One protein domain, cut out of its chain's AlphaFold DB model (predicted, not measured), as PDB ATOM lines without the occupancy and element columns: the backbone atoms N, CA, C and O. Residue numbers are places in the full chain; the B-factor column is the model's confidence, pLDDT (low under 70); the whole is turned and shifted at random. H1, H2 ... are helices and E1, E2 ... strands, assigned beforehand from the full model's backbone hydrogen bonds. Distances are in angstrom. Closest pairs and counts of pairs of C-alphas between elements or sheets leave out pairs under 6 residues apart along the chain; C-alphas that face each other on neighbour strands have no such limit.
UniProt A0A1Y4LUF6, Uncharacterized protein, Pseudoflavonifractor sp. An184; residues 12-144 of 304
ATOM      1  N   GLU A  12     -30.551   5.925   7.537       96.06
ATOM      2  CA  GLU A  12     -30.644   6.721   8.754       96.06
ATOM      3  C   GLU A  12     -30.366   5.857   9.980       96.06
ATOM      4  O   GLU A  12     -30.872   4.742  10.112       96.06
ATOM      5  N   ARG A  13     -29.588   6.381  10.928       97.06
ATOM      6  CA  ARG A  13     -29.306   5.658  12.168       97.06
ATOM      7  C   ARG A  13     -30.495   5.756  13.119       97.06
ATOM      8  O   ARG A  13     -30.743   6.814  13.697       97.06
ATOM      9  N   ARG A  14     -31.206   4.646  13.324       96.75
ATOM     10  CA  ARG A  14     -32.410   4.568  14.167       96.75
ATOM     11  C   ARG A  14     -32.291   3.450  15.198       96.75
ATOM     12  O   ARG A  14     -31.545   2.490  15.016       96.75
ATOM     13  N   ARG A  15     -32.992   3.589  16.323       97.38
ATOM     14  CA  ARG A  15     -33.000   2.586  17.397       97.38
ATOM     15  C   ARG A  15     -34.221   1.685  17.246       97.38
ATOM     16  O   ARG A  15     -35.307   2.196  16.995       97.38
ATOM     17  N   VAL A  16     -34.050   0.378  17.409       98.00
ATOM     18  CA  VAL A  16     -35.092  -0.640  17.206       98.00
ATOM     19  C   VAL A  16     -35.246  -1.484  18.467       98.00
ATOM     20  O   VAL A  16     -34.256  -1.821  19.116       98.00
ATOM     21  N   ILE A  17     -36.491  -1.789  18.825       97.50
ATOM     22  CA  ILE A  17     -36.898  -2.719  19.877       97.50
ATOM     23  C   ILE A  17     -36.989  -4.122  19.279       97.50
ATOM     24  O   ILE A  17     -37.688  -4.341  18.289       97.50
ATOM     25  N   GLU A  18     -36.341  -5.084  19.924       95.00
ATOM     26  CA  GLU A  18     -36.314  -6.477  19.482       95.00
ATOM     27  C   GLU A  18     -36.177  -7.452  20.656       95.00
ATOM     28  O   GLU A  18     -36.106  -7.052  21.825       95.00
ATOM     29  N   TYR A  19     -36.165  -8.749  20.353       90.69
ATOM     30  CA  TYR A  19     -35.900  -9.783  21.345       90.69
ATOM     31  C   TYR A  19     -34.400 -10.008  21.516       90.69
ATOM     32  O   TYR A  19     -33.648 -10.086  20.549       90.69
ATOM     33  N   GLY A  20     -33.972 -10.171  22.763       86.25
ATOM     34  CA  GLY A  20     -32.663 -10.713  23.080       86.25
ATOM     35  C   GLY A  20     -32.549 -12.180  22.660       86.25
ATOM     36  O   GLY A  20     -33.522 -12.824  22.270       86.25
ATOM     37  N   VAL A  21     -31.346 -12.733  22.804       82.06
ATOM     38  CA  VAL A  21     -31.009 -14.115  22.407       82.06
ATOM     39  C   VAL A  21     -31.917 -15.172  23.056       82.06
ATOM     40  O   VAL A  21     -32.121 -16.244  22.496       82.06
ATOM     41  N   ASP A  22     -32.485 -14.878  24.227       82.31
ATOM     42  CA  ASP A  22     -33.413 -15.761  24.942       82.31
ATOM     43  C   ASP A  22     -34.841 -15.780  24.356       82.31
ATOM     44  O   ASP A  22     -35.687 -16.534  24.837       82.31
ATOM     45  N   GLY A  23     -35.126 -14.952  23.345       79.62
ATOM     46  CA  GLY A  23     -36.438 -14.836  22.706       79.62
ATOM     47  C   GLY A  23     -37.523 -14.225  23.598       79.62
ATOM     48  O   GLY A  23     -38.703 -14.286  23.256       79.62
ATOM     49  N   ASN A  24     -37.159 -13.659  24.754       82.38
ATOM     50  CA  ASN A  24     -38.121 -13.191  25.754       82.38
ATOM     51  C   ASN A  24     -37.777 -11.809  26.311       82.38
ATOM     52  O   ASN A  24     -38.672 -10.985  26.512       82.38
ATOM     53  N   LYS A  25     -36.495 -11.534  26.556       90.94
ATOM     54  CA  LYS A  25     -36.038 -10.229  27.017       90.94
ATOM     55  C   LYS A  25     -36.163  -9.218  25.889       90.94
ATOM     56  O   LYS A  25     -35.714  -9.466  24.778       90.94
ATOM     57  N   VAL A  26     -36.717  -8.052  26.192       94.88
ATOM     58  CA  VAL A  26     -36.743  -6.935  25.247       94.88
ATOM     59  C   VAL A  26     -35.407  -6.196  25.305       94.88
ATOM     60  O   VAL A  26     -34.949  -5.817  26.387       94.88
ATOM     61  N   VAL A  27     -34.781  -5.991  24.149       95.62
ATOM     62  CA  VAL A  27     -33.533  -5.235  23.988       95.62
ATOM     63  C   VAL A  27     -33.715  -4.124  22.955       95.62
ATOM     64  O   VAL A  27     -34.744  -4.047  22.283       95.62
ATOM     65  N   ARG A  28     -32.748  -3.204  22.896       96.25
ATOM     66  CA  ARG A  28     -32.757  -2.072  21.968       96.25
ATOM     67  C   ARG A  28     -31.389  -1.920  21.327       96.25
ATOM     68  O   ARG A  28     -30.422  -1.688  22.055       96.25
ATOM     69  N   HIS A  29     -31.323  -1.968  20.005       95.75
ATOM     70  CA  HIS A  29     -30.084  -1.779  19.254       95.75
ATOM     71  C   HIS A  29     -30.214  -0.652  18.230       95.75
ATOM     72  O   HIS A  29     -31.310  -0.254  17.835       95.75
ATOM     73  N   TRP A  30     -29.074  -0.060  17.878       97.19
ATOM     74  CA  TRP A  30     -28.990   0.959  16.837       97.19
ATOM     75  C   TRP A  30     -28.697   0.282  15.507       97.19
ATOM     76  O   TRP A  30     -27.708  -0.439  15.410       97.19
ATOM     77  N   HIS A  31     -29.503   0.588  14.499       96.56
ATOM     78  CA  HIS A  31     -29.355   0.087  13.140       96.56
ATOM     79  C   HIS A  31     -29.269   1.253  12.163       96.56
ATOM     80  O   HIS A  31     -29.848   2.317  12.392       96.56
ATOM     81  N   ASP A  32     -28.563   1.029  11.062       96.88
ATOM     82  CA  ASP A  32     -28.693   1.866   9.879       96.88
ATOM     83  C   ASP A  32     -29.911   1.349   9.107       96.88
ATOM     84  O   ASP A  32     -29.878   0.251   8.550       96.88
ATOM     85  N   ALA A  33     -30.997   2.117   9.126       97.00
ATOM     86  CA  ALA A  33     -32.278   1.757   8.540       97.00
ATOM     87  C   ALA A  33     -32.541   2.589   7.280       97.00
ATOM     88  O   ALA A  33     -32.436   3.813   7.307       97.00
ATOM     89  N   GLN A  34     -32.901   1.928   6.185       97.12
ATOM     90  CA  GLN A  34     -33.288   2.554   4.922       97.12
ATOM     91  C   GLN A  34     -34.809   2.504   4.781       97.12
ATOM     92  O   GLN A  34     -35.419   1.463   5.035       97.12
ATOM     93  N   HIS A  35     -35.428   3.629   4.428       96.88
ATOM     94  CA  HIS A  35     -36.881   3.706   4.260       96.88
ATOM     95  C   HIS A  35     -37.326   2.931   3.016       96.88
ATOM     96  O   HIS A  35     -36.715   3.060   1.963       96.88
ATOM     97  N   ILE A  36     -38.380   2.121   3.137       95.88
ATOM     98  CA  ILE A  36     -38.982   1.420   1.995       95.88
ATOM     99  C   ILE A  36     -40.206   2.202   1.517       95.88
ATOM    100  O   ILE A  36     -40.229   2.711   0.401       95.88
ATOM    101  N   ALA A  37     -41.235   2.259   2.363       95.12
ATOM    102  CA  ALA A  37     -42.502   2.940   2.125       95.12
ATOM    103  C   ALA A  37     -43.323   2.941   3.423       95.12
ATOM    104  O   ALA A  37     -43.169   2.046   4.256       95.12
ATOM    105  N   GLY A  38     -44.199   3.936   3.606       95.06
ATOM    106  CA  GLY A  38     -45.045   4.031   4.801       95.06
ATOM    107  C   GLY A  38     -44.225   3.905   6.100       95.06
ATOM    108  O   GLY A  38     -43.195   4.575   6.215       95.06
ATOM    109  N   PRO A  39     -44.624   3.046   7.057       96.94
ATOM    110  CA  PRO A  39     -43.880   2.813   8.296       96.94
ATOM    111  C   PRO A  39     -42.718   1.818   8.142       96.94
ATOM    112  O   PRO A  39     -42.038   1.525   9.126       96.94
ATOM    113  N   LEU A  40     -42.503   1.249   6.952       97.56
ATOM    114  CA  LEU A  40     -41.587   0.136   6.738       97.56
ATOM    115  C   LEU A  40     -40.183   0.611   6.362       97.56
ATOM    116  O   LEU A  40     -39.984   1.426   5.458       97.56
ATOM    117  N   TYR A  41     -39.200   0.042   7.047       97.69
ATOM    118  CA  TYR A  41     -37.777   0.254   6.824       97.69
ATOM    119  C   TYR A  41     -37.071  -1.098   6.750       97.69
ATOM    120  O   TYR A  41     -37.567  -2.089   7.289       97.69
ATOM    121  N   LYS A  42     -35.887  -1.134   6.142       97.25
ATOM    122  CA  LYS A  42     -35.006  -2.307   6.149       97.25
ATOM    123  C   LYS A  42     -33.623  -2.001   6.702       97.25
ATOM    124  O   LYS A  42     -33.186  -0.850   6.689       97.25
ATOM    125  N   SER A  43     -32.923  -3.036   7.151       96.56
ATOM    126  CA  SER A  43     -31.493  -2.974   7.445       96.56
ATOM    127  C   SER A  43     -30.648  -2.919   6.169       96.56
ATOM    128  O   SER A  43     -31.148  -3.021   5.043       96.56
ATOM    129  N   LYS A  44     -29.331  -2.790   6.357       93.88
ATOM    130  CA  LYS A  44     -28.357  -3.154   5.324       93.88
ATOM    131  C   LYS A  44     -28.442  -4.650   5.036       93.88
ATOM    132  O   LYS A  44     -28.688  -5.437   5.950       93.88
ATOM    133  N   GLU A  45     -28.223  -5.008   3.781       92.81
ATOM    134  CA  GLU A  45     -28.095  -6.391   3.350       92.81
ATOM    135  C   GLU A  45     -26.773  -6.982   3.841       92.81
ATOM    136  O   GLU A  45     -25.694  -6.417   3.630       92.81
ATOM    137  N   GLU A  46     -26.855  -8.150   4.464       92.12
ATOM    138  CA  GLU A  46     -25.702  -8.930   4.889       92.12
ATOM    139  C   GLU A  46     -25.748 -10.323   4.263       92.12
ATOM    140  O   GLU A  46     -26.811 -10.877   3.986       92.12
ATOM    141  N   LYS A  47     -24.577 -10.916   4.017       92.75
ATOM    142  CA  LYS A  47     -24.509 -12.293   3.522       92.75
ATOM    143  C   LYS A  47     -24.591 -13.267   4.681       92.75
ATOM    144  O   LYS A  47     -23.728 -13.264   5.560       92.75
ATOM    145  N   ASN A  48     -25.550 -14.179   4.606       90.94
ATOM    146  CA  ASN A  48     -25.672 -15.259   5.566       90.94
ATOM    147  C   ASN A  48     -24.572 -16.323   5.365       90.94
ATOM    148  O   ASN A  48     -23.781 -16.290   4.417       90.94
ATOM    149  N   LYS A  49     -24.541 -17.339   6.237       91.50
ATOM    150  CA  LYS A  49     -23.550 -18.438   6.182       91.50
ATOM    151  C   LYS A  49     -23.572 -19.277   4.891       91.50
ATOM    152  O   LYS A  49     -22.652 -20.058   4.667       91.50
ATOM    153  N   TYR A  50     -24.619 -19.150   4.079       91.56
ATOM    154  CA  TYR A  50     -24.775 -19.801   2.776       91.56
ATOM    155  C   TYR A  50     -24.490 -18.852   1.600       91.56
ATOM    156  O   TYR A  50     -24.569 -19.269   0.448       91.56
ATOM    157  N   GLY A  51     -24.125 -17.596   1.875       90.75
ATOM    158  CA  GLY A  51     -23.846 -16.571   0.872       90.75
ATOM    159  C   GLY A  51     -25.090 -15.886   0.299       90.75
ATOM    160  O   GLY A  51     -24.942 -15.087  -0.625       90.75
ATOM    161  N   GLU A  52     -26.281 -16.175   0.827       90.94
ATOM    162  CA  GLU A  52     -27.528 -15.505   0.440       90.94
ATOM    163  C   GLU A  52     -27.607 -14.135   1.122       90.94
ATOM    164  O   GLU A  52     -27.189 -13.999   2.274       90.94
ATOM    165  N   GLN A  53     -28.150 -13.135   0.428       92.75
ATOM    166  CA  GLN A  53     -28.409 -11.823   1.020       92.75
ATOM    167  C   GLN A  53     -29.616 -11.903   1.958       92.75
ATOM    168  O   GLN A  53     -30.677 -12.406   1.568       92.75
ATOM    169  N   GLU A  54     -29.453 -11.396   3.175       94.44
ATOM    170  CA  GLU A  54     -30.505 -11.241   4.172       94.44
ATOM    171  C   GLU A  54     -30.564  -9.810   4.709       94.44
ATOM    172  O   GLU A  54     -29.567  -9.090   4.733       94.44
ATOM    173  N   MET A  55     -31.760  -9.396   5.108       94.56
ATOM    174  CA  MET A  55     -32.029  -8.111   5.740       94.56
ATOM    175  C   MET A  55     -33.105  -8.275   6.809       94.56
ATOM    176  O   MET A  55     -33.947  -9.170   6.735       94.56
ATOM    177  N   ASP A  56     -33.128  -7.358   7.758       96.50
ATOM    178  CA  ASP A  56     -34.220  -7.221   8.706       96.50
ATOM    179  C   ASP A  56     -35.203  -6.156   8.233       96.50
ATOM    180  O   ASP A  56     -34.821  -5.175   7.590       96.50
ATOM    181  N   LEU A  57     -36.469  -6.325   8.603       97.31
ATOM    182  CA  LEU A  57     -37.506  -5.322   8.425       97.31
ATOM    183  C   LEU A  57     -37.904  -4.714   9.760       97.31
ATOM    184  O   LEU A  57     -38.142  -5.414  10.748       97.31
ATOM    185  N   TYR A  58     -38.059  -3.398   9.750       98.12
ATOM    186  CA  TYR A  58     -38.406  -2.597  10.908       98.12
ATOM    187  C   TYR A  58     -39.674  -1.786  10.641       98.12
ATOM    188  O   TYR A  58     -39.863  -1.258   9.545       98.12
ATOM    189  N   LEU A  59     -40.506  -1.632  11.668       97.88
ATOM    190  CA  LEU A  59     -41.644  -0.717  11.666       97.88
ATOM    191  C   LEU A  59     -41.314   0.523  12.492       97.88
ATOM    192  O   LEU A  59     -40.895   0.420  13.646       97.88
ATOM    193  N   PHE A  60     -41.551   1.693  11.914       97.56
ATOM    194  CA  PHE A  60     -41.452   2.980  12.584       97.56
ATOM    195  C   PHE A  60     -42.730   3.776  12.329       97.56
ATOM    196  O   PHE A  60     -43.007   4.169  11.199       97.56
ATOM    197  N   PHE A  61     -43.485   4.046  13.392       96.12
ATOM    198  CA  PHE A  61     -44.647   4.930  13.345       96.12
ATOM    199  C   PHE A  61     -44.306   6.304  13.917       96.12
ATOM    200  O   PHE A  61     -43.432   6.438  14.779       96.12
ATOM    201  N   GLU A  62     -45.031   7.325  13.469       87.94
ATOM    202  CA  GLU A  62     -44.974   8.650  14.080       87.94
ATOM    203  C   GLU A  62     -45.371   8.591  15.566       87.94
ATOM    204  O   GLU A  62     -46.227   7.805  15.972       87.94
ATOM    205  N   GLY A  63     -44.709   9.396  16.401       82.44
ATOM    206  CA  GLY A  63     -44.901   9.405  17.858       82.44
ATOM    207  C   GLY A  63     -44.088   8.355  18.628       82.44
ATOM    208  O   GLY A  63     -43.887   8.513  19.830       82.44
ATOM    209  N   GLY A  64     -43.552   7.327  17.959       87.56
ATOM    210  CA  GLY A  64     -42.617   6.370  18.552       87.56
ATOM    211  C   GLY A  64     -41.167   6.864  18.513       87.56
ATOM    212  O   GLY A  64     -40.709   7.390  17.501       87.56
ATOM    213  N   LYS A  65     -40.413   6.676  19.605       92.31
ATOM    214  CA  LYS A  65     -38.975   7.003  19.645       92.31
ATOM    215  C   LYS A  65     -38.122   5.920  18.978       92.31
ATOM    216  O   LYS A  65     -37.147   6.228  18.297       92.31
ATOM    217  N   ASP A  66     -38.476   4.668  19.229       97.31
ATOM    218  CA  ASP A  66     -37.784   3.476  18.763       97.31
ATOM    219  C   ASP A  66     -38.693   2.706  17.799       97.31
ATOM    220  O   ASP A  66     -39.904   2.647  18.011       97.31
ATOM    221  N   GLY A  67     -38.114   2.089  16.771       97.56
ATOM    222  CA  GLY A  67     -38.816   1.169  15.876       97.56
ATOM    223  C   GLY A  67     -39.047  -0.202  16.506       97.56
ATOM    224  O   GLY A  67     -38.573  -0.477  17.608       97.56
ATOM    225  N   LEU A  68     -39.737  -1.081  15.791       97.62
ATOM    226  CA  LEU A  68     -39.957  -2.480  16.158       97.62
ATOM    227  C   LEU A  68     -39.369  -3.395  15.084       97.62
ATOM    228  O   LEU A  68     -39.646  -3.193  13.903       97.62
ATOM    229  N   LEU A  69     -38.616  -4.422  15.482       97.00
ATOM    230  CA  LEU A  69     -38.246  -5.510  14.578       97.00
ATOM    231  C   LEU A  69     -39.511  -6.271  14.164       97.00
ATOM    232  O   LEU A  69     -40.153  -6.923  14.988       97.00
ATOM    233  N   TYR A  70     -39.862  -6.162  12.885       94.94
ATOM    234  CA  TYR A  70     -41.028  -6.811  12.293       94.94
ATOM    235  C   TYR A  70     -40.675  -8.188  11.743       94.94
ATOM    236  O   TYR A  70     -41.355  -9.169  12.050       94.94
ATOM    237  N   GLN A  71     -39.588  -8.273  10.977       94.00
ATOM    238  CA  GLN A  71     -39.148  -9.519  10.368       94.00
ATOM    239  C   GLN A  71     -37.631  -9.629  10.437       94.00
ATOM    240  O   GLN A  71     -36.922  -8.710  10.046       94.00
ATOM    241  N   TYR A  72     -37.159 -10.759  10.951       92.25
ATOM    242  CA  TYR A  72     -35.742 -11.048  11.140       92.25
ATOM    243  C   TYR A  72     -35.216 -11.935  10.008       92.25
ATOM    244  O   TYR A  72     -35.875 -12.920   9.659       92.25
ATOM    245  N   ASN A  73     -34.033 -11.620   9.474       93.06
ATOM    246  CA  ASN A  73     -33.326 -12.387   8.441       93.06
ATOM    247  C   ASN A  73     -34.193 -12.734   7.217       93.06
ATOM    248  O   ASN A  73     -34.239 -13.881   6.750       93.06
ATOM    249  N   MET A  74     -34.914 -11.746   6.693       94.12
ATOM    250  CA  MET A  74     -35.630 -11.875   5.432       94.12
ATOM    251  C   MET A  74     -34.627 -12.001   4.285       94.12
ATOM    252  O   MET A  74     -33.766 -11.148   4.092       94.12
ATOM    253  N   ARG A  75     -34.737 -13.085   3.518       93.44
ATOM    254  CA  ARG A  75     -33.803 -13.410   2.432       93.44
ATOM    255  C   ARG A  75     -34.299 -12.901   1.097       93.44
ATOM    256  O   ARG A  75     -35.506 -12.786   0.912       93.44
ATOM    257  N   HIS A  76     -33.376 -12.757   0.156       90.38
ATOM    258  CA  HIS A  76     -33.651 -12.442  -1.245       90.38
ATOM    259  C   HIS A  76     -34.297 -11.064  -1.469       90.38
ATOM    260  O   HIS A  76     -35.384 -10.989  -2.052       90.38
ATOM    261  N   PRO A  77     -33.668  -9.959  -1.017       90.25
ATOM    262  CA  PRO A  77     -34.199  -8.603  -1.200       90.25
ATOM    263  C   PRO A  77     -34.507  -8.261  -2.670       90.25
ATOM    264  O   PRO A  77     -35.403  -7.463  -2.944       90.25
ATOM    265  N   GLU A  78     -33.840  -8.914  -3.625       91.69
ATOM    266  CA  GLU A  78     -34.073  -8.782  -5.064       91.69
ATOM    267  C   GLU A  78     -35.461  -9.265  -5.526       91.69
ATOM    268  O   GLU A  78     -35.891  -8.939  -6.632       91.69
ATOM    269  N   GLN A  79     -36.181 -10.040  -4.709       92.44
ATOM    270  CA  GLN A  79     -37.489 -10.614  -5.060       92.44
ATOM    271  C   GLN A  79     -38.679  -9.759  -4.607       92.44
ATOM    272  O   GLN A  79     -39.820 -10.027  -5.002       92.44
ATOM    273  N   TYR A  80     -38.431  -8.724  -3.807       94.06
ATOM    274  CA  TYR A  80     -39.472  -7.901  -3.198       94.06
ATOM    275  C   TYR A  80     -39.453  -6.495  -3.779       94.06
ATOM    276  O   TYR A  80     -38.393  -5.936  -4.062       94.06
ATOM    277  N   THR A  81     -40.642  -5.919  -3.942       95.88
ATOM    278  CA  THR A  81     -40.813  -4.512  -4.323       95.88
ATOM    279  C   THR A  81     -41.501  -3.762  -3.186       95.88
ATOM    280  O   THR A  81     -42.267  -4.388  -2.442       95.88
ATOM    281  N   PRO A  82     -41.273  -2.445  -3.038       95.94
ATOM    282  CA  PRO A  82     -41.929  -1.641  -2.006       95.94
ATOM    283  C   PRO A  82     -43.453  -1.792  -1.991       95.94
ATOM    284  O   PRO A  82     -44.046  -1.916  -0.927       95.94
ATOM    285  N   GLU A  83     -44.086  -1.861  -3.163       95.31
ATOM    286  CA  GLU A  83     -45.542  -1.974  -3.301       95.31
ATOM    287  C   GLU A  83     -46.055  -3.297  -2.731       95.31
ATOM    288  O   GLU A  83     -46.992  -3.300  -1.939       95.31
ATOM    289  N   LYS A  84     -45.392  -4.416  -3.054       94.75
ATOM    290  CA  LYS A  84     -45.756  -5.729  -2.501       94.75
ATOM    291  C   LYS A  84     -45.572  -5.786  -0.988       94.75
ATOM    292  O   LYS A  84     -46.371  -6.414  -0.301       94.75
ATOM    293  N   MET A  85     -44.529  -5.137  -0.470       95.25
ATOM    294  CA  MET A  85     -44.325  -5.054   0.976       95.25
ATOM    295  C   MET A  85     -45.413  -4.220   1.652       95.25
ATOM    296  O   MET A  85     -45.884  -4.594   2.722       95.25
ATOM    297  N   MET A  86     -45.840  -3.120   1.024       96.06
ATOM    298  CA  MET A  86     -46.945  -2.297   1.518       96.06
ATOM    299  C   MET A  86     -48.271  -3.066   1.531       96.06
ATOM    300  O   MET A  86     -48.954  -3.057   2.551       96.06
ATOM    301  N   GLU A  87     -48.595  -3.790   0.454       96.25
ATOM    302  CA  GLU A  87     -49.776  -4.666   0.394       96.25
ATOM    303  C   GLU A  87     -49.763  -5.714   1.520       96.25
ATOM    304  O   GLU A  87     -50.795  -6.015   2.126       96.25
ATOM    305  N   GLU A  88     -48.591  -6.281   1.824       95.00
ATOM    306  CA  GLU A  88     -48.453  -7.257   2.899       95.00
ATOM    307  C   GLU A  88     -48.706  -6.641   4.275       95.00
ATOM    308  O   GLU A  88     -49.472  -7.222   5.053       95.00
ATOM    309  N   ILE A  89     -48.094  -5.491   4.578       96.38
ATOM    310  CA  ILE A  89     -48.283  -4.849   5.883       96.38
ATOM    311  C   ILE A  89     -49.705  -4.306   6.043       96.38
ATOM    312  O   ILE A  89     -50.254  -4.419   7.131       96.38
ATOM    313  N   GLU A  90     -50.347  -3.815   4.981       96.75
ATOM    314  CA  GLU A  90     -51.756  -3.398   5.006       96.75
ATOM    315  C   GLU A  90     -52.675  -4.585   5.311       96.75
ATOM    316  O   GLU A  90     -53.534  -4.512   6.190       96.75
ATOM    317  N   ARG A  91     -52.433  -5.739   4.677       96.25
ATOM    318  CA  ARG A  91     -53.208  -6.964   4.923       96.25
ATOM    319  C   ARG A  91     -53.155  -7.427   6.382       96.25
ATOM    320  O   ARG A  91     -54.119  -8.024   6.859       96.25
ATOM    321  N   VAL A  92     -52.036  -7.211   7.077       94.75
ATOM    322  CA  VAL A  92     -51.889  -7.558   8.506       94.75
ATOM    323  C   VAL A  92     -52.186  -6.380   9.446       94.75
ATOM    324  O   VAL A  92     -52.098  -6.536  10.666       94.75
ATOM    325  N   GLY A  93     -52.573  -5.226   8.896       96.75
ATOM    326  CA  GLY A  93     -52.929  -4.015   9.629       96.75
ATOM    327  C   GLY A  93     -51.738  -3.290  10.253       96.75
ATOM    328  O   GLY A  93     -51.880  -2.727  11.326       96.75
ATOM    329  N   TYR A  94     -50.547  -3.351   9.663       97.00
ATOM    330  CA  TYR A  94     -49.328  -2.675  10.141       97.00
ATOM    331  C   TYR A  94     -48.939  -1.463   9.277       97.00
ATOM    332  O   TYR A  94     -47.866  -0.895   9.454       97.00
ATOM    333  N   ASP A  95     -49.799  -1.068   8.344       95.94
ATOM    334  CA  ASP A  95     -49.653   0.087   7.456       95.94
ATOM    335  C   ASP A  95     -49.800   1.433   8.185       95.94
ATOM    336  O   ASP A  95     -49.134   2.405   7.827       95.94
ATOM    337  N   THR A  96     -50.613   1.490   9.244       96.69
ATOM    338  CA  THR A  96     -50.754   2.670  10.109       96.69
ATOM    339  C   THR A  96     -50.680   2.295  11.585       96.69
ATOM    340  O   THR A  96     -50.938   1.153  11.967       96.69
ATOM    341  N   LEU A  97     -50.363   3.272  12.442       96.12
ATOM    342  CA  LEU A  97     -50.330   3.059  13.890       96.12
ATOM    343  C   LEU A  97     -51.696   2.606  14.428       96.12
ATOM    344  O   LEU A  97     -51.754   1.710  15.264       96.12
ATOM    345  N   GLU A  98     -52.794   3.200  13.955       96.56
ATOM    346  CA  GLU A  98     -54.127   2.853  14.460       96.56
ATOM    347  C   GLU A  98     -54.548   1.446  14.032       96.56
ATOM    348  O   GLU A  98     -55.066   0.688  14.854       96.56
ATOM    349  N   HIS A  99     -54.261   1.053  12.786       97.62
ATOM    350  CA  HIS A  99     -54.466  -0.328  12.351       97.62
ATOM    351  C   HIS A  99     -53.617  -1.290  13.191       97.62
ATOM    352  O   HIS A  99     -54.137  -2.290  13.688       97.62
ATOM    353  N   PHE A 100     -52.353  -0.937  13.453       97.50
ATOM    354  CA  PHE A 100     -51.439  -1.773  14.229       97.50
ATOM    355  C   PHE A 100     -51.977  -2.000  15.640       97.50
ATOM    356  O   PHE A 100     -52.046  -3.136  16.116       97.50
ATOM    357  N   LEU A 101     -52.411  -0.931  16.309       97.25
ATOM    358  CA  LEU A 101     -52.992  -1.028  17.642       97.25
ATOM    359  C   LEU A 101     -54.309  -1.817  17.627       97.25
ATOM    360  O   LEU A 101     -54.497  -2.670  18.492       97.25
ATOM    361  N   THR A 102     -55.162  -1.618  16.619       98.00
ATOM    362  CA  THR A 102     -56.419  -2.368  16.451       98.00
ATOM    363  C   THR A 102     -56.169  -3.874  16.306       98.00
ATOM    364  O   THR A 102     -56.865  -4.682  16.924       98.00
ATOM    365  N   THR A 103     -55.134  -4.277  15.562       97.56
ATOM    366  CA  THR A 103     -54.738  -5.688  15.414       97.56
ATOM    367  C   THR A 103     -54.376  -6.331  16.759       97.56
ATOM    368  O   THR A 103     -54.746  -7.482  17.036       97.56
ATOM    369  N   PHE A 104     -53.680  -5.603  17.638       97.88
ATOM    370  CA  PHE A 104     -53.327  -6.119  18.963       97.88
ATOM    371  C   PHE A 104     -54.482  -6.049  19.967       97.88
ATOM    372  O   PHE A 104     -54.609  -6.960  20.785       97.88
ATOM    373  N   ASP A 105     -55.384  -5.078  19.845       98.25
ATOM    374  CA  ASP A 105     -56.642  -5.054  20.595       98.25
ATOM    375  C   ASP A 105     -57.501  -6.280  20.275       98.25
ATOM    376  O   ASP A 105     -57.957  -6.982  21.182       98.25
ATOM    377  N   GLN A 106     -57.629  -6.620  18.993       98.12
ATOM    378  CA  GLN A 106     -58.317  -7.834  18.566       98.12
ATOM    379  C   GLN A 106     -57.615  -9.097  19.092       98.12
ATOM    380  O   GLN A 106     -58.271 -10.047  19.520       98.12
ATOM    381  N   SER A 107     -56.280  -9.101  19.146       97.56
ATOM    382  CA  SER A 107     -55.511 -10.209  19.726       97.56
ATOM    383  C   SER A 107     -55.793 -10.412  21.219       97.56
ATOM    384  O   SER A 107     -55.822 -11.557  21.680       97.56
ATOM    385  N   VAL A 108     -56.050  -9.337  21.974       98.00
ATOM    386  CA  VAL A 108     -56.511  -9.435  23.369       98.00
ATOM    387  C   VAL A 108     -57.880 -10.112  23.431       98.00
ATOM    388  O   VAL A 108     -58.035 -11.100  24.152       98.00
ATOM    389  N   VAL A 109     -58.847  -9.633  22.641       97.88
ATOM    390  CA  VAL A 109     -60.224 -10.165  22.609       97.88
ATOM    391  C   VAL A 109     -60.245 -11.649  22.237       97.88
ATOM    392  O   VAL A 109     -60.925 -12.450  22.875       97.88
ATOM    393  N   GLU A 110     -59.454 -12.043  21.242       97.44
ATOM    394  CA  GLU A 110     -59.371 -13.426  20.759       97.44
ATOM    395  C   GLU A 110     -58.539 -14.342  21.664       97.44
ATOM    396  O   GLU A 110     -58.439 -15.548  21.420       97.44
ATOM    397  N   GLY A 111     -57.912 -13.805  22.712       96.75
ATOM    398  CA  GLY A 111     -57.085 -14.610  23.598       96.75
ATOM    399  C   GLY A 111     -55.740 -15.021  22.989       96.75
ATOM    400  O   GLY A 111     -55.152 -15.985  23.481       96.75
ATOM    401  N   LYS A 112     -55.264 -14.339  21.938       96.88
ATOM    402  CA  LYS A 112     -54.006 -14.633  21.231       96.88
ATOM    403  C   LYS A 112     -52.787 -14.137  22.007       96.88
ATOM    404  O   LYS A 112     -52.879 -13.247  22.847       96.88
ATOM    405  N   PHE A 113     -51.628 -14.726  21.723       95.75
ATOM    406  CA  PHE A 113     -50.368 -14.306  22.329       95.75
ATOM    407  C   PHE A 113     -49.948 -12.917  21.835       95.75
ATOM    408  O   PHE A 113     -50.007 -12.646  20.638       95.75
ATOM    409  N   ILE A 114     -49.455 -12.080  22.751       95.94
ATOM    410  CA  ILE A 114     -48.819 -10.801  22.428       95.94
ATOM    411  C   ILE A 114     -47.384 -10.824  22.947       95.94
ATOM    412  O   ILE A 114     -47.107 -11.179  24.096       95.94
ATOM    413  N   GLY A 115     -46.463 -10.459  22.063       94.00
ATOM    414  CA  GLY A 115     -45.035 -10.454  22.323       94.00
ATOM    415  C   GLY A 115     -44.574  -9.321  23.245       94.00
ATOM    416  O   GLY A 115     -45.140  -8.231  23.236       94.00
ATOM    417  N   ALA A 116     -43.504  -9.553  24.014       95.75
ATOM    418  CA  ALA A 116     -42.951  -8.541  24.918       95.75
ATOM    419  C   ALA A 116     -42.380  -7.324  24.165       95.75
ATOM    420  O   ALA A 116     -42.547  -6.197  24.624       95.75
ATOM    421  N   ALA A 117     -41.772  -7.537  22.991       95.75
ATOM    422  CA  ALA A 117     -41.268  -6.451  22.150       95.75
ATOM    423  C   ALA A 117     -42.404  -5.544  21.644       95.75
ATOM    424  O   ALA A 117     -42.279  -4.327  21.698       95.75
ATOM    425  N   VAL A 118     -43.543  -6.130  21.246       96.06
ATOM    426  CA  VAL A 118     -44.746  -5.378  20.845       96.06
ATOM    427  C   VAL A 118     -45.295  -4.569  22.014       96.06
ATOM    428  O   VAL A 118     -45.576  -3.388  21.857       96.06
ATOM    429  N   ILE A 119     -45.424  -5.181  23.196       97.25
ATOM    430  CA  ILE A 119     -45.883  -4.489  24.410       97.25
ATOM    431  C   ILE A 119     -45.025  -3.257  24.680       97.25
ATOM    432  O   ILE A 119     -45.548  -2.172  24.925       97.25
ATOM    433  N   GLU A 120     -43.708  -3.421  24.618       96.94
ATOM    434  CA  GLU A 120     -42.779  -2.343  24.916       96.94
ATOM    435  C   GLU A 120     -42.756  -1.264  23.828       96.94
ATOM    436  O   GLU A 120     -42.675  -0.075  24.139       96.94
ATOM    437  N   PHE A 121     -42.901  -1.665  22.565       97.12
ATOM    438  CA  PHE A 121     -43.081  -0.748  21.450       97.12
ATOM    439  C   PHE A 121     -44.365   0.068  21.581       97.12
ATOM    440  O   PHE A 121     -44.335   1.272  21.371       97.12
ATOM    441  N   VAL A 122     -45.478  -0.548  21.981       96.94
ATOM    442  CA  VAL A 122     -46.750   0.160  22.175       96.94
ATOM    443  C   VAL A 122     -46.672   1.090  23.379       96.94
ATOM    444  O   VAL A 122     -47.112   2.226  23.277       96.94
ATOM    445  N   ARG A 123     -46.041   0.682  24.488       96.44
ATOM    446  CA  ARG A 123     -45.927   1.508  25.705       96.44
ATOM    447  C   ARG A 123     -45.292   2.876  25.491       96.44
ATOM    448  O   ARG A 123     -45.620   3.800  26.234       96.44
ATOM    449  N   GLN A 124     -44.379   2.992  24.525       95.62
ATOM    450  CA  GLN A 124     -43.720   4.263  24.224       95.62
ATOM    451  C   GLN A 124     -44.662   5.272  23.535       95.62
ATOM    452  O   GLN A 124     -44.360   6.459  23.533       95.62
ATOM    453  N   ILE A 125     -45.758   4.790  22.940       94.81
ATOM    454  CA  ILE A 125     -46.745   5.566  22.177       94.81
ATOM    455  C   ILE A 125     -48.040   5.706  22.989       94.81
ATOM    456  O   ILE A 125     -48.554   6.804  23.171       94.81
ATOM    457  N   ASP A 126     -48.534   4.585  23.511       96.25
ATOM    458  CA  ASP A 126     -49.731   4.457  24.333       96.25
ATOM    459  C   ASP A 126     -49.430   3.531  25.524       96.25
ATOM    460  O   ASP A 126     -49.450   2.295  25.449       96.25
ATOM    461  N   THR A 127     -49.106   4.153  26.656       96.50
ATOM    462  CA  THR A 127     -48.764   3.440  27.890       96.50
ATOM    463  C   THR A 127     -49.944   2.637  28.445       96.50
ATOM    464  O   THR A 127     -49.727   1.573  29.033       96.50
ATOM    465  N   GLU A 128     -51.183   3.095  28.252       97.50
ATOM    466  CA  GLU A 128     -52.377   2.415  28.760       97.50
ATOM    467  C   GLU A 128     -52.627   1.113  27.990       97.50
ATOM    468  O   GLU A 128     -52.668   0.036  28.602       97.50
ATOM    469  N   ARG A 129     -52.681   1.178  26.648       97.31
ATOM    470  CA  ARG A 129     -52.800  -0.017  25.790       97.31
ATOM    471  C   ARG A 129     -51.644  -0.984  26.045       97.31
ATOM    472  O   ARG A 129     -51.867  -2.179  26.240       97.31
ATOM    473  N   GLY A 130     -50.417  -0.472  26.146       97.56
ATOM    474  CA  GLY A 130     -49.240  -1.284  26.441       97.56
ATOM    475  C   GLY A 130     -49.331  -2.039  27.778       97.56
ATOM    476  O   GLY A 130     -48.985  -3.219  27.858       97.56
ATOM    477  N   ASN A 131     -49.851  -1.406  28.833       98.12
ATOM    478  CA  ASN A 131     -50.069  -2.070  30.122       98.12
ATOM    479  C   ASN A 131     -51.181  -3.123  30.069       98.12
ATOM    480  O   ASN A 131     -51.017  -4.202  30.644       98.12
ATOM    481  N   ARG A 132     -52.262  -2.863  29.327       98.25
ATOM    482  CA  ARG A 132     -53.314  -3.857  29.075       98.25
ATOM    483  C   ARG A 132     -52.760  -5.100  28.374       98.25
ATOM    484  O   ARG A 132     -53.035  -6.219  28.801       98.25
ATOM    485  N   TYR A 133     -51.928  -4.921  27.347       98.38
ATOM    486  CA  TYR A 133     -51.282  -6.032  26.642       98.38
ATOM    487  C   TYR A 133     -50.322  -6.818  27.540       98.38
ATOM    488  O   TYR A 133     -50.262  -8.047  27.458       98.38
ATOM    489  N   ALA A 134     -49.596  -6.130  28.426       97.75
ATOM    490  CA  ALA A 134     -48.719  -6.776  29.393       97.75
ATOM    491  C   ALA A 134     -49.493  -7.690  30.352       97.75
ATOM    492  O   ALA A 134     -49.085  -8.834  30.557       97.75
ATOM    493  N   GLN A 135     -50.623  -7.215  30.886       98.06
ATOM    494  CA  GLN A 135     -51.482  -8.025  31.749       98.06
ATOM    495  C   GLN A 135     -52.052  -9.229  30.990       98.06
ATOM    496  O   GLN A 135     -51.905 -10.366  31.435       98.06
ATOM    497  N   HIS A 136     -52.597  -9.001  29.792       98.19
ATOM    498  CA  HIS A 136     -53.110 -10.068  28.930       98.19
ATOM    499  C   HIS A 136     -52.066 -11.156  28.646       98.19
ATOM    500  O   HIS A 136     -52.374 -12.348  28.659       98.19
ATOM    501  N   ARG A 137     -50.805 -10.768  28.421       96.81
ATOM    502  CA  ARG A 137     -49.707 -11.715  28.213       96.81
ATOM    503  C   ARG A 137     -49.466 -12.597  29.440       96.81
ATOM    504  O   ARG A 137     -49.244 -13.795  29.268       96.81
ATOM    505  N   LEU A 138     -49.499 -12.035  30.651       96.81
ATOM    506  CA  LEU A 138     -49.358 -12.815  31.888       96.81
ATOM    507  C   LEU A 138     -50.502 -13.827  32.027       96.81
ATOM    508  O   LEU A 138     -50.250 -15.012  32.255       96.81
ATOM    509  N   ASP A 139     -51.736 -13.391  31.775       97.50
ATOM    510  CA  ASP A 139     -52.921 -14.252  31.835       97.50
ATOM    511  C   ASP A 139     -52.888 -15.348  30.755       97.50
ATOM    512  O   ASP A 139     -53.302 -16.489  30.979       97.50
ATOM    513  N   TYR A 140     -52.377 -15.036  29.561       96.94
ATOM    514  CA  TYR A 140     -52.147 -16.016  28.502       96.94
ATOM    515  C   TYR A 140     -51.145 -17.092  28.936       96.94
ATOM    516  O   TYR A 140     -51.433 -18.280  28.784       96.94
ATOM    517  N   ILE A 141     -49.995 -16.695  29.492       95.44
ATOM    518  CA  ILE A 141     -48.953 -17.629  29.947       95.44
ATOM    519  C   ILE A 141     -49.508 -18.548  31.039       95.44
ATOM    520  O   ILE A 141     -49.400 -19.766  30.906       95.44
ATOM    521  N   ALA A 142     -50.200 -17.995  32.038       97.00
ATOM    522  CA  ALA A 142     -50.812 -18.780  33.109       97.00
ATOM    523  C   ALA A 142     -51.822 -19.817  32.574       97.00
ATOM    524  O   ALA A 142     -51.817 -20.979  32.989       97.00
ATOM    525  N   ARG A 143     -52.657 -19.437  31.591       96.38
ATOM    526  CA  ARG A 143     -53.588 -20.369  30.925       96.38
ATOM    527  C   ARG A 143     -52.862 -21.486  30.171       96.38
ATOM    528  O   ARG A 143     -53.326 -22.628  30.194       96.38
ATOM    529  N   GLN A 144     -51.748 -21.185  29.498       95.25
ATOM    530  CA  GLN A 144     -50.964 -22.209  28.800       95.25
ATOM    531  C   GLN A 144     -50.274 -23.160  29.780       95.25
ATOM    532  O   GLN A 144     -50.333 -24.371  29.575       95.25
TER     533      GLN A 144
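This is residues 12 to 144 of the 304 residues of an uncharacterized protein of Pseudoflavonifractor sp. An184 (UniProt A0A1Y4LUF6). A small closed barrel of five strands, E1 to E5, has a helical group on one side: H3 packs on the outside of the barrel and H4 folds back from it as a helical hairpin, with H2 near both. H1, apart from these helices, packs on the barrel elsewhere, near the last residues of E2. The printed part has 133 residues, in the order E1 E2 E3 E4 E5 H1 H2 H3 H4; the sheet is mixed, and the class is mixed, helices and strands. The whole is compact, with a radius of gyration of the C-alphas of 15.2 A and spans of 42 by 30 by 25 A.

Begin at the barrel with E1, residues 12 to 19, and E2, residues 26 to 37, an antiparallel hairpin where N 14 and O 31 are 2.9 A apart, within hydrogen-bond range. E2 bends by 83 degrees at residue 32, pairing with E1 over residues 26 to 33 and with E3, residues 40 to 42, over residues 34 to 37; in this hairpin N 34 and O 42 are 2.8 A apart. E3 and E4, residues 53 to 59, form a hairpin with N 41 and O 58 at 2.9 A. E4 and E5, residues 67 to 75, form another, with N 57 and O 71 at 2.8 A. These strands make a meander, each the antiparallel neighbour of the one before. E5 bends by 53 degrees at residue 70 and closes the ring on E1, parallel, with N 17 and O 67 at 2.7 A. Look next at H3, residues 116 to 123, outside the barrel at a height over the sheet of 8.5 A; it runs along the strands, over E1, at 8 degrees to it on the local plane, and the C-alphas of Glu 18 and Ala 117 are their closest, 5.6 A apart. H4, residues 127 to 144, touches H3 with its residues 129 to 134 alone, opposite ways at a shallow tilt of 25 degrees, closest at C-alphas 123 and 130, 4.4 A. H2, residues 97 to 109, only just touches H4, with 3 pairs of C-alphas within 8 A, the closest those of Val 108 and His 136, 6.5 A. H1, residues 82 to 91, is on the barrel, over none of its strands; its closest approach to E2 is C-alphas 36 and 82, 5.8 A. In H1, H2, H3 and H4 every O i to N i+4 pair is within hydrogen-bond range.

Find C-alpha 12 at (-30.644, 6.721, 8.754), where E1 begins its 21.4 A. E2 spans 25.8 A, E4 20.3 A and E5 20.5 A, while H2 spans 18.7 A. Find C-alpha 127 at (-48.764, 3.440, 27.890); from there H4 runs 25.8 A to C-alpha 144 at (-50.964, -22.209, 28.800).

The C-alphas farthest apart, those of Gly 51 and Glu 128, are 44.2 A apart. The printed part has no cut and no long link. Its mean pLDDT is 95.1, and no printed residue is under 70.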